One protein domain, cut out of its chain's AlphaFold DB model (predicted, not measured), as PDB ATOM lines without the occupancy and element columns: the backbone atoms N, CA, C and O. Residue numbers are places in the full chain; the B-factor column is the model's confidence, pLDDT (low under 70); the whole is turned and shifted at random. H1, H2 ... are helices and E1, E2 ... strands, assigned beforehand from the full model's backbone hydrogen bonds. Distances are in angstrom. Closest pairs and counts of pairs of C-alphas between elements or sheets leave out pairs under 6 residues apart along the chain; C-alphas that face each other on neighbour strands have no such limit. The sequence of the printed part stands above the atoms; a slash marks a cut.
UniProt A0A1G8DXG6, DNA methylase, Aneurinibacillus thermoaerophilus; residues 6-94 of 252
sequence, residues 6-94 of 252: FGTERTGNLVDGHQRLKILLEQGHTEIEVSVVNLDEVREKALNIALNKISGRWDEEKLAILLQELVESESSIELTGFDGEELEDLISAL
ATOM      1  N   PHE A   6     199.717 284.292 160.402       82.06
ATOM      2  CA  PHE A   6     200.851 283.676 161.095       82.06
ATOM      3  C   PHE A   6     202.163 284.251 160.579       82.06
ATOM      4  O   PHE A   6     202.395 284.238 159.374       82.06
ATOM      5  N   GLY A   7     203.017 284.730 161.479       83.38
ATOM      6  CA  GLY A   7     204.347 285.247 161.148       83.38
ATOM      7  C   GLY A   7     205.411 284.740 162.114       83.38
ATOM      8  O   GLY A   7     205.070 284.155 163.148       83.38
ATOM      9  N   THR A   8     206.688 284.944 161.798       84.06
ATOM     10  CA  THR A   8     207.791 284.517 162.672       84.06
ATOM     11  C   THR A   8     208.483 285.684 163.360       84.06
ATOM     12  O   THR A   8     208.614 286.774 162.813       84.06
ATOM     13  N   GLU A   9     208.934 285.454 164.593       82.31
ATOM     14  CA  GLU A   9     209.667 286.458 165.375       82.31
ATOM     15  C   GLU A   9     211.084 286.698 164.828       82.31
ATOM     16  O   GLU A   9     211.614 287.798 164.942       82.31
ATOM     17  N   ARG A  10     211.712 285.664 164.251       81.69
ATOM     18  CA  ARG A  10     213.136 285.682 163.888       81.69
ATOM     19  C   ARG A  10     213.414 286.394 162.571       81.69
ATOM     20  O   ARG A  10     214.367 287.161 162.511       81.69
ATOM     21  N   THR A  11     212.614 286.132 161.541       81.25
ATOM     22  CA  THR A  11     212.772 286.761 160.219       81.25
ATOM     23  C   THR A  11     211.797 287.920 160.024       81.25
ATOM     24  O   THR A  11     212.041 288.793 159.198       81.25
ATOM     25  N   GLY A  12     210.701 287.957 160.794       82.12
ATOM     26  CA  GLY A  12     209.608 288.908 160.587       82.12
ATOM     27  C   GLY A  12     208.706 288.545 159.403       82.12
ATOM     28  O   GLY A  12     207.804 289.314 159.071       82.12
ATOM     29  N   ASN A  13     208.922 287.388 158.769       84.94
ATOM     30  CA  ASN A  13     208.167 286.974 157.594       84.94
ATOM     31  C   ASN A  13     206.760 286.493 157.958       84.94
ATOM     32  O   ASN A  13     206.518 285.917 159.025       84.94
ATOM     33  N   LEU A  14     205.829 286.673 157.020       85.25
ATOM     34  CA  LEU A  14     204.516 286.042 157.070       85.25
ATOM     35  C   LEU A  14     204.628 284.601 156.554       85.25
ATOM     36  O   LEU A  14     205.062 284.363 155.433       85.25
ATOM     37  N   VAL A  15     204.196 283.636 157.358       83.44
ATOM     38  CA  VAL A  15     204.212 282.210 157.005       83.44
ATOM     39  C   VAL A  15     202.895 281.792 156.359       83.44
ATOM     40  O   VAL A  15     202.900 281.014 155.408       83.44
ATOM     41  N   ASP A  16     201.769 282.335 156.832       81.12
ATOM     42  CA  ASP A  16     200.433 282.023 156.317       81.12
ATOM     43  C   ASP A  16     199.458 283.203 156.446       81.12
ATOM     44  O   ASP A  16     199.568 284.064 157.324       81.12
ATOM     45  N   GLY A  17     198.476 283.226 155.543       80.88
ATOM     46  CA  GLY A  17     197.452 284.257 155.450       80.88
ATOM     47  C   GLY A  17     197.734 285.345 154.412       80.88
ATOM     48  O   GLY A  17     197.058 286.372 154.423       80.88
ATOM     49  N   HIS A  18     198.665 285.118 153.479       83.38
ATOM     50  CA  HIS A  18     199.055 286.058 152.416       83.38
ATOM     51  C   HIS A  18     197.861 286.669 151.661       83.38
ATOM     52  O   HIS A  18     197.784 287.883 151.479       83.38
ATOM     53  N   GLN A  19     196.877 285.848 151.279       80.12
ATOM     54  CA  GLN A  19     195.672 286.321 150.582       80.12
ATOM     55  C   GLN A  19     194.818 287.246 151.457       80.12
ATOM     56  O   GLN A  19     194.246 288.218 150.972       80.12
ATOM     57  N   ARG A  20     194.744 286.965 152.762       84.06
ATOM     58  CA  ARG A  20     194.004 287.793 153.717       84.06
ATOM     59  C   ARG A  20     194.729 289.105 153.983       84.06
ATOM     60  O   ARG A  20     194.067 290.138 154.020       84.06
ATOM     61  N   LEU A  21     196.053 289.071 154.135       85.50
ATOM     62  CA  LEU A  21     196.857 290.283 154.268       85.50
ATOM     63  C   LEU A  21     196.643 291.195 153.056       85.50
ATOM     64  O   LEU A  21     196.360 292.374 153.236       85.50
ATOM     65  N   LYS A  22     196.667 290.636 151.840       85.06
ATOM     66  CA  LYS A  22     196.394 291.386 150.609       85.06
ATOM     67  C   LYS A  22     195.035 292.097 150.643       85.06
ATOM     68  O   LYS A  22     194.976 293.296 150.405       85.06
ATOM     69  N   ILE A  23     193.963 291.387 151.006       85.75
ATOM     70  CA  ILE A  23     192.614 291.974 151.109       85.75
ATOM     71  C   ILE A  23     192.555 293.075 152.179       85.75
ATOM     72  O   ILE A  23     191.898 294.093 151.984       85.75
ATOM     73  N   LEU A  24     193.223 292.890 153.318       87.50
ATOM     74  CA  LEU A  24     193.197 293.863 154.414       87.50
ATOM     75  C   LEU A  24     193.992 295.130 154.074       87.50
ATOM     76  O   LEU A  24     193.552 296.226 154.416       87.50
ATOM     77  N   LEU A  25     195.089 294.995 153.326       85.62
ATOM     78  CA  LEU A  25     195.813 296.129 152.749       85.62
ATOM     79  C   LEU A  25     194.948 296.891 151.735       85.62
ATOM     80  O   LEU A  25     194.864 298.113 151.807       85.62
ATOM     81  N   GLU A  26     194.237 296.185 150.848       87.19
ATOM     82  CA  GLU A  26     193.288 296.795 149.897       87.19
ATOM     83  C   GLU A  26     192.126 297.523 150.604       87.19
ATOM     84  O   GLU A  26     191.584 298.495 150.082       87.19
ATOM     85  N   GLN A  27     191.762 297.093 151.815       89.38
ATOM     86  CA  GLN A  27     190.763 297.743 152.671       89.38
ATOM     87  C   GLN A  27     191.323 298.913 153.503       89.38
ATOM     88  O   GLN A  27     190.575 299.536 154.257       89.38
ATOM     89  N   GLY A  28     192.614 299.235 153.364       89.88
ATOM     90  CA  GLY A  28     193.257 300.367 154.035       89.88
ATOM     91  C   GLY A  28     193.645 300.113 155.494       89.88
ATOM     92  O   GLY A  28     193.869 301.069 156.237       89.88
ATOM     93  N   HIS A  29     193.723 298.854 155.933       88.44
ATOM     94  CA  HIS A  29     194.219 298.535 157.271       88.44
ATOM     95  C   HIS A  29     195.733 298.764 157.361       88.44
ATOM     96  O   HIS A  29     196.501 298.200 156.584       88.44
ATOM     97  N   THR A  30     196.159 299.550 158.349       86.12
ATOM     98  CA  THR A  30     197.579 299.841 158.621       86.12
ATOM     99  C   THR A  30     198.171 298.972 159.727       86.12
ATOM    100  O   THR A  30     199.387 298.862 159.833       86.12
ATOM    101  N   GLU A  31     197.326 298.350 160.552       86.19
ATOM    102  CA  GLU A  31     197.725 297.463 161.646       86.19
ATOM    103  C   GLU A  31     196.837 296.217 161.670       86.19
ATOM    104  O   GLU A  31     195.631 296.286 161.413       86.19
ATOM    105  N   ILE A  32     197.441 295.069 161.982       84.00
ATOM    106  CA  ILE A  32     196.757 293.779 162.004       84.00
ATOM    107  C   ILE A  32     197.325 292.853 163.075       84.00
ATOM    108  O   ILE A  32     198.529 292.811 163.315       84.00
ATOM    109  N   GLU A  33     196.446 292.079 163.707       86.25
ATOM    110  CA  GLU A  33     196.845 291.067 164.678       86.25
ATOM    111  C   GLU A  33     197.420 289.833 163.963       86.25
ATOM    112  O   GLU A  33     196.750 289.185 163.150       86.25
ATOM    113  N   VAL A  34     198.667 289.499 164.294       85.81
ATOM    114  CA  VAL A  34     199.386 288.334 163.769       85.81
ATOM    115  C   VAL A  34     199.731 287.405 164.926       85.81
ATOM    116  O   VAL A  34     200.207 287.835 165.976       85.81
ATOM    117  N   SER A  35     199.499 286.109 164.739       87.00
ATOM    118  CA  SER A  35     200.006 285.084 165.641       87.00
ATOM    119  C   SER A  35     201.482 284.858 165.335       87.00
ATOM    120  O   SER A  35     201.818 284.328 164.277       87.00
ATOM    121  N   VAL A  36     202.355 285.257 166.254       84.06
ATOM    122  CA  VAL A  36     203.804 285.132 166.078       84.06
ATOM    123  C   VAL A  36     204.296 283.807 166.655       84.06
ATOM    124  O   VAL A  36     203.939 283.441 167.777       84.06
ATOM    125  N   VAL A  37     205.113 283.090 165.888       82.12
ATOM    126  CA  VAL A  37     205.809 281.873 166.323       82.12
ATOM    127  C   VAL A  37     207.322 282.081 166.295       82.12
ATOM    128  O   VAL A  37     207.850 282.810 165.458       82.12
ATOM    129  N   ASN A  38     208.038 281.437 167.211       83.00
ATOM    130  CA  ASN A  38     209.497 281.452 167.224       83.00
ATOM    131  C   ASN A  38     210.008 280.138 166.623       83.00
ATOM    132  O   ASN A  38     210.033 279.104 167.294       83.00
ATOM    133  N   LEU A  39     210.337 280.182 165.334       79.69
ATOM    134  CA  LEU A  39     210.836 279.059 164.545       79.69
ATOM    135  C   LEU A  39     212.147 279.472 163.886       79.69
ATOM    136  O   LEU A  39     212.271 280.613 163.452       79.69
ATOM    137  N   ASP A  40     213.112 278.557 163.819       81.75
ATOM    138  CA  ASP A  40     214.265 278.724 162.931       81.75
ATOM    139  C   ASP A  40     213.824 278.745 161.455       81.75
ATOM    140  O   ASP A  40     212.705 278.353 161.118       81.75
ATOM    141  N   GLU A  41     214.703 279.227 160.575       80.94
ATOM    142  CA  GLU A  41     214.388 279.413 159.152       80.94
ATOM    143  C   GLU A  41     213.979 278.107 158.463       80.94
ATOM    144  O   GLU A  41     213.097 278.106 157.608       80.94
ATOM    145  N   VAL A  42     214.566 276.977 158.863       77.25
ATOM    146  CA  VAL A  42     214.250 275.668 158.278       77.25
ATOM    147  C   VAL A  42     212.816 275.261 158.631       77.25
ATOM    148  O   VAL A  42     212.034 274.872 157.762       77.25
ATOM    149  N   ARG A  43     212.415 275.426 159.895       75.50
ATOM    150  CA  ARG A  43     211.046 275.153 160.358       75.50
ATOM    151  C   ARG A  43     210.025 276.156 159.838       75.50
ATOM    152  O   ARG A  43     208.878 275.779 159.619       75.50
ATOM    153  N   GLU A  44     210.420 277.410 159.637       81.75
ATOM    154  CA  GLU A  44     209.595 278.430 158.984       81.75
ATOM    155  C   GLU A  44     209.233 278.007 157.553       81.75
ATOM    156  O   GLU A  44     208.053 277.971 157.200       81.75
ATOM    157  N   LYS A  45     210.241 277.614 156.768       80.31
ATOM    158  CA  LYS A  45     210.086 277.108 155.398       80.31
ATOM    159  C   LYS A  45     209.211 275.852 155.351       80.31
ATOM    160  O   LYS A  45     208.271 275.781 154.559       80.31
ATOM    161  N   ALA A  46     209.451 274.901 156.256       78.12
ATOM    162  CA  ALA A  46     208.647 273.684 156.353       78.12
ATOM    163  C   ALA A  46     207.176 273.972 156.702       78.12
ATOM    164  O   ALA A  46     206.268 273.387 156.109       78.12
ATOM    165  N   LEU A  47     206.926 274.908 157.623       77.62
ATOM    166  CA  LEU A  47     205.574 275.318 158.000       77.62
ATOM    167  C   LEU A  47     204.856 276.051 156.858       77.62
ATOM    168  O   LEU A  47     203.663 275.824 156.649       77.62
ATOM    169  N   ASN A  48     205.565 276.894 156.101       80.75
ATOM    170  CA  ASN A  48     205.017 277.543 154.908       80.75
ATOM    171  C   ASN A  48     204.543 276.499 153.886       80.75
ATOM    172  O   ASN A  48     203.426 276.604 153.369       80.75
ATOM    173  N   ILE A  49     205.353 275.456 153.675       78.81
ATOM    174  CA  ILE A  49     205.008 274.336 152.802       78.81
ATOM    175  C   ILE A  49     203.756 273.599 153.307       78.81
ATOM    176  O   ILE A  49     202.779 273.441 152.568       78.81
ATOM    177  N   ALA A  50     203.739 273.226 154.589       77.19
ATOM    178  CA  ALA A  50     202.637 272.486 155.204       77.19
ATOM    179  C   ALA A  50     201.289 273.218 155.115       77.19
ATOM    180  O   ALA A  50     200.263 272.617 154.787       77.19
ATOM    181  N   LEU A  51     201.280 274.529 155.383       74.62
ATOM    182  CA  LEU A  51     200.052 275.330 155.409       74.62
ATOM    183  C   LEU A  51     199.452 275.548 154.014       74.62
ATOM    184  O   LEU A  51     198.238 275.703 153.885       74.62
ATOM    185  N   ASN A  52     200.272 275.490 152.965       72.62
ATOM    186  CA  ASN A  52     199.827 275.700 151.590       72.62
ATOM    187  C   ASN A  52     199.617 274.381 150.808       72.62
ATOM    188  O   ASN A  52     199.094 274.427 149.694       72.62
ATOM    189  N   LYS A  53     199.908 273.201 151.393       70.69
ATOM    190  CA  LYS A  53     199.765 271.869 150.752       70.69
ATOM    191  C   LYS A  53     198.373 271.605 150.158       70.69
ATOM    192  O   LYS A  53     198.259 271.036 149.081       70.69
ATOM    193  N   ILE A  54     197.303 271.990 150.860       61.66
ATOM    194  CA  ILE A  54     195.927 271.560 150.534       61.66
ATOM    195  C   ILE A  54     195.249 272.470 149.494       61.66
ATOM    196  O   ILE A  54     194.396 272.013 148.733       61.66
ATOM    197  N   SER A  55     195.579 273.762 149.471       58.22
ATOM    198  CA  SER A  55     194.840 274.752 148.670       58.22
ATOM    199  C   SER A  55     195.693 275.898 148.116       58.22
ATOM    200  O   SER A  55     195.143 276.869 147.591       58.22
ATOM    201  N   GLY A  56     197.018 275.816 148.250       61.84
ATOM    202  CA  GLY A  56     197.955 276.780 147.686       61.84
ATOM    203  C   GLY A  56     198.193 276.550 146.194       61.84
ATOM    204  O   GLY A  56     198.027 275.447 145.677       61.84
ATOM    205  N   ARG A  57     198.583 277.614 145.491       60.84
ATOM    206  CA  ARG A  57     199.266 277.509 144.196       60.84
ATOM    207  C   ARG A  57     200.735 277.806 144.435       60.84
ATOM    208  O   ARG A  57     201.039 278.716 145.204       60.84
ATOM    209  N   TRP A  58     201.598 277.067 143.759       72.69
ATOM    210  CA  TRP A  58     203.039 277.169 143.921       72.69
ATOM    211  C   TRP A  58     203.682 277.797 142.694       72.69
ATOM    212  O   TRP A  58     203.182 277.661 141.578       72.69
ATOM    213  N   ASP A  59     204.790 278.482 142.932       71.06
ATOM    214  CA  ASP A  59     205.817 278.700 141.925       71.06
ATOM    215  C   ASP A  59     206.689 277.439 141.939       71.06
ATOM    216  O   ASP A  59     207.331 277.150 142.950       71.06
ATOM    217  N   GLU A  60     206.599 276.635 140.880       71.75
ATOM    218  CA  GLU A  60     207.210 275.303 140.815       71.75
ATOM    219  C   GLU A  60     208.739 275.366 140.956       71.75
ATOM    220  O   GLU A  60     209.310 274.550 141.674       71.75
ATOM    221  N   GLU A  61     209.389 276.384 140.382       68.00
ATOM    222  CA  GLU A  61     210.842 276.580 140.480       68.00
ATOM    223  C   GLU A  61     211.261 276.931 141.912       68.00
ATOM    224  O   GLU A  61     212.192 276.344 142.468       68.00
ATOM    225  N   LYS A  62     210.543 277.856 142.560       74.00
ATOM    226  CA  LYS A  62     210.840 278.230 143.954       74.00
ATOM    227  C   LYS A  62     210.539 277.107 144.934       74.00
ATOM    228  O   LYS A  62     211.256 276.952 145.919       74.00
ATOM    229  N   LEU A  63     209.481 276.338 144.680       76.31
ATOM    230  CA  LEU A  63     209.149 275.170 145.484       76.31
ATOM    231  C   LEU A  63     210.238 274.099 145.356       76.31
ATOM    232  O   LEU A  63     210.623 273.534 146.373       76.31
ATOM    233  N   ALA A  64     210.773 273.874 144.152       72.81
ATOM    234  CA  ALA A  64     211.875 272.941 143.917       72.81
ATOM    235  C   ALA A  64     213.097 273.270 144.786       72.81
ATOM    236  O   ALA A  64     213.553 272.428 145.560       72.81
ATOM    237  N   ILE A  65     213.559 274.525 144.720       73.19
ATOM    238  CA  ILE A  65     214.685 275.034 145.520       73.19
ATOM    239  C   ILE A  65     214.411 274.824 147.011       73.19
ATOM    240  O   ILE A  65     215.240 274.281 147.738       73.19
ATOM    241  N   LEU A  66     213.216 275.212 147.464       77.06
ATOM    242  CA  LEU A  66     212.839 275.144 148.870       77.06
ATOM    243  C   LEU A  66     212.802 273.708 149.407       77.06
ATOM    244  O   LEU A  66     213.229 273.454 150.534       77.06
ATOM    245  N   LEU A  67     212.276 272.765 148.623       74.69
ATOM    246  CA  LEU A  67     212.215 271.357 149.010       74.69
ATOM    247  C   LEU A  67     213.603 270.725 149.023       74.69
ATOM    248  O   LEU A  67     213.891 269.961 149.940       74.69
ATOM    249  N   GLN A  68     214.479 271.083 148.083       72.19
ATOM    250  CA  GLN A  68     215.860 270.609 148.086       72.19
ATOM    251  C   GLN A  68     216.622 271.095 149.328       72.19
ATOM    252  O   GLN A  68     217.223 270.280 150.029       72.19
ATOM    253  N   GLU A  69     216.515 272.382 149.673       74.12
ATOM    254  CA  GLU A  69     217.098 272.928 150.909       74.12
ATOM    255  C   GLU A  69     216.582 272.198 152.165       74.12
ATOM    256  O   GLU A  69     217.329 271.955 153.117       74.12
ATOM    257  N   LEU A  70     215.298 271.821 152.181       73.00
ATOM    258  CA  LEU A  70     214.705 271.074 153.289       73.00
ATOM    259  C   LEU A  70     215.193 269.624 153.354       73.00
ATOM    260  O   LEU A  70     215.424 269.132 154.462       73.00
ATOM    261  N   VAL A  71     215.378 268.960 152.210       68.06
ATOM    262  CA  VAL A  71     215.943 267.604 152.132       68.06
ATOM    263  C   VAL A  71     217.381 267.595 152.644       68.06
ATOM    264  O   VAL A  71     217.720 266.768 153.490       68.06
ATOM    265  N   GLU A  72     218.204 268.556 152.221       70.44
ATOM    266  CA  GLU A  72     219.599 268.698 152.665       70.44
ATOM    267  C   GLU A  72     219.720 268.991 154.170       70.44
ATOM    268  O   GLU A  72     220.720 268.648 154.801       70.44
ATOM    269  N   SER A  73     218.689 269.592 154.772       66.94
ATOM    270  CA  SER A  73     218.674 269.911 156.202       66.94
ATOM    271  C   SER A  73     218.339 268.726 157.127       66.94
ATOM    272  O   SER A  73     218.413 268.901 158.346       66.94
ATOM    273  N   GLU A  74     217.945 267.557 156.587       59.41
ATOM    274  CA  GLU A  74     217.554 266.276 157.241       59.41
ATOM    275  C   GLU A  74     216.511 266.335 158.387       59.41
ATOM    276  O   GLU A  74     216.005 265.308 158.835       59.41
ATOM    277  N   SER A  75     216.149 267.515 158.886       57.25
ATOM    278  CA  SER A  75     215.525 267.697 160.205       57.25
ATOM    279  C   SER A  75     214.075 268.183 160.160       57.25
ATOM    280  O   SER A  75     213.461 268.367 161.214       57.25
ATOM    281  N   SER A  76     213.509 268.373 158.961       59.81
ATOM    282  CA  SER A  76     212.238 269.099 158.799       59.81
ATOM    283  C   SER A  76     211.223 268.475 157.841       59.81
ATOM    284  O   SER A  76     210.126 269.013 157.718       59.81
ATOM    285  N   ILE A  77     211.524 267.333 157.209       61.00
ATOM    286  CA  ILE A  77     210.587 266.656 156.290       61.00
ATOM    287  C   ILE A  77     209.302 266.240 157.026       61.00
ATOM    288  O   ILE A  77     208.209 266.472 156.530       61.00
ATOM    289  N   GLU A  78     209.399 265.752 158.267       63.62
ATOM    290  CA  GLU A  78     208.217 265.387 159.069       63.62
ATOM    291  C   GLU A  78     207.292 266.584 159.384       63.62
ATOM    292  O   GLU A  78     206.101 266.407 159.638       63.62
ATOM    293  N   LEU A  79     207.824 267.812 159.361       62.59
ATOM    294  CA  LEU A  79     207.088 269.047 159.660       62.59
ATOM    295  C   LEU A  79     206.349 269.624 158.449       62.59
ATOM    296  O   LEU A  79     205.396 270.379 158.638       62.59
ATOM    297  N   THR A  80     206.750 269.270 157.224       65.31
ATOM    298  CA  THR A  80     206.076 269.732 155.998       65.31
ATOM    299  C   THR A  80     204.717 269.050 155.803       65.31
ATOM    300  O   THR A  80     203.891 269.514 155.017       65.31
ATOM    301  N   GLY A  81     204.465 267.948 156.519       63.47
ATOM    302  CA  GLY A  81     203.274 267.120 156.351       63.47
ATOM    303  C   GLY A  81     203.273 266.312 155.052       63.47
ATOM    304  O   GLY A  81     202.221 265.783 154.690       63.47
ATOM    305  N   PHE A  82     204.404 266.246 154.346       65.06
ATOM    306  CA  PHE A  82     204.652 265.307 153.255       65.06
ATOM    307  C   PHE A  82     205.259 264.027 153.828       65.06
ATOM    308  O   PHE A  82     206.061 264.086 154.764       65.06
ATOM    309  N   ASP A  83     204.875 262.874 153.289       67.06
ATOM    310  CA  ASP A  83     205.697 261.680 153.468       67.06
ATOM    311  C   ASP A  83     206.874 261.690 152.472       67.06
ATOM    312  O   ASP A  83     206.934 262.514 151.556       67.06
ATOM    313  N   GLY A  84     207.873 260.834 152.705       65.75
ATOM    314  CA  GLY A  84     209.079 260.812 151.870       65.75
ATOM    315  C   GLY A  84     208.794 260.472 150.403       65.75
ATOM    316  O   GLY A  84     209.488 260.976 149.527       65.75
ATOM    317  N   GLU A  85     207.751 259.681 150.139       67.75
ATOM    318  CA  GLU A  85     207.345 259.264 148.792       67.75
ATOM    319  C   GLU A  85     206.631 260.413 148.061       67.75
ATOM    320  O   GLU A  85     206.983 260.735 146.932       67.75
ATOM    321  N   GLU A  86     205.724 261.128 148.736       67.06
ATOM    322  CA  GLU A  86     205.072 262.336 148.214       67.06
ATOM    323  C   GLU A  86     206.084 263.441 147.880       67.06
ATOM    324  O   GLU A  86     205.873 264.207 146.939       67.06
ATOM    325  N   LEU A  87     207.165 263.555 148.657       67.19
ATOM    326  CA  LEU A  87     208.225 264.532 148.416       67.19
ATOM    327  C   LEU A  87     209.069 264.158 147.191       67.19
ATOM    328  O   LEU A  87     209.343 265.021 146.358       67.19
ATOM    329  N   GLU A  88     209.446 262.883 147.068       65.94
ATOM    330  CA  GLU A  88     210.143 262.355 145.890       65.94
ATOM    331  C   GLU A  88     209.293 262.497 144.622       65.94
ATOM    332  O   GLU A  88     209.808 262.933 143.593       65.94
ATOM    333  N   ASP A  89     207.990 262.222 144.700       69.06
ATOM    334  CA  ASP A  89     207.047 262.419 143.597       69.06
ATOM    335  C   ASP A  89     206.937 263.894 143.197       69.06
ATOM    336  O   ASP A  89     206.905 264.209 142.006       69.06
ATOM    337  N   LEU A  90     206.918 264.818 144.167       65.94
ATOM    338  CA  LEU A  90     206.880 266.254 143.881       65.94
ATOM    339  C   LEU A  90     208.166 266.721 143.194       65.94
ATOM    340  O   LEU A  90     208.100 267.470 142.224       65.94
ATOM    341  N   ILE A  91     209.320 266.248 143.673       65.62
ATOM    342  CA  ILE A  91     210.634 266.533 143.084       65.62
ATOM    343  C   ILE A  91     210.730 265.934 141.675       65.62
ATOM    344  O   ILE A  91     211.199 266.595 140.755       65.62
ATOM    345  N   SER A  92     210.238 264.712 141.473       66.75
ATOM    346  CA  SER A  92     210.272 264.033 140.175       66.75
ATOM    347  C   SER A  92     209.244 264.566 139.172       66.75
ATOM    348  O   SER A  92     209.409 264.345 137.970       66.75
ATOM    349  N   ALA A  93     208.168 265.205 139.635       65.00
ATOM    350  CA  ALA A  93     207.174 265.850 138.781       65.00
ATOM    351  C   ALA A  93     207.652 267.208 138.243       65.00
ATOM    352  O   ALA A  93     207.076 267.709 137.273       65.00
ATOM    353  N   LEU A  94     208.695 267.787 138.842       60.91
ATOM    354  CA  LEU A  94     209.308 269.014 138.355       60.91
ATOM    355  C   LEU A  94     210.075 268.745 137.045       60.91
ATOM    356  O   LEU A  94     210.640 267.662 136.860       60.91
TER     357      LEU A  94
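AT A GLANCE: This is residues 6 to 94 of the 252 residues of the protein "DNA methylase" of Aneurinibacillus thermoaerophilus (UniProt A0A1G8DXG6). Picture an elongated model with a small three-stranded sheet toward one end, helix H2 packed on one face of that sheet, and H3 and then H4 following beyond H2 toward the other end. Past the sheet, away from the other helices, H1 and residues 27 to 33 make an open loop that leads back to E3. The printed part has 89 residues with four named helices and three named strands, in the order E1 E2 H1 E3 H2 H3 H4; the sheet's order is E2 E1 E3, mixed, and the class is mostly helix. It is only just compact, close to loose, with a radius of gyration of the C-alphas of 14.3 A and spans of 43 by 25 by 18 A.

IN THESE COORDINATES: Find C-alpha 6 at (200.851, 283.676, 161.095), where E1, residues 6 to 8, begins; it covers 7.2 A. Next come E2, residues 14 to 16, 5.8 A, and H1, residues 18 to 26, 12.4 A. E3, residues 34 to 37, covers 9.5 A. At C-alpha 41, (214.388, 279.413, 159.152), H2 starts and runs to residue 52 over 16.8 A. H3, residues 60 to 72, is the longest helix at 18.4 A. H4, residues 84 to 93, spans 14.2 A and ends at C-alpha 93, (207.174, 265.850, 138.781).

HOW THE PARTS SIT: Begin with the inner strand E1. E2 is its antiparallel neighbour and forms a hairpin with it; look for N 15 and O 6 at 2.8 A. E3 is its parallel neighbour, with N 37 and O 7 at 2.9 A. H1 is not on the sheet and touches no helix. H2 is on the sheet at a height over the sheet of 9.1 A, over E2 and E1, and runs along the strands, at 24 degrees to E2 on the local plane; the closest C-alphas of E2 and H2, Val 15 and Asn 48, are 5.2 A apart. With residues 42 to 46 alone, H2 touches H3 at a steep tilt of 48 degrees, opposite ways; their closest C-alphas, Val 42 and Leu 70, are 6.8 A apart. H3, with residues 64 to 67 alone, only just touches H4, with 3 pairs of C-alphas within 8 A, the closest being Ala 64 and Ile 91 at 6.6 A. They form a helical hairpin, opposite ways at a tilt of 37 degrees, only just steep. H2 and H4 are apart. In H1, H2, H3 and H4 every O i to N i+4 pair is within hydrogen-bond range.

THE WHOLE: Look to Gly 28 and Glu 85 for the two C-alphas farthest apart, 43.8 A. The printed part has no cut, and the link from H3 to H4, with 11 residues, is long. The mean pLDDT of the printed part is 75.4; residues 54 to 57, 61, 71 and 73 to 94 are under 70.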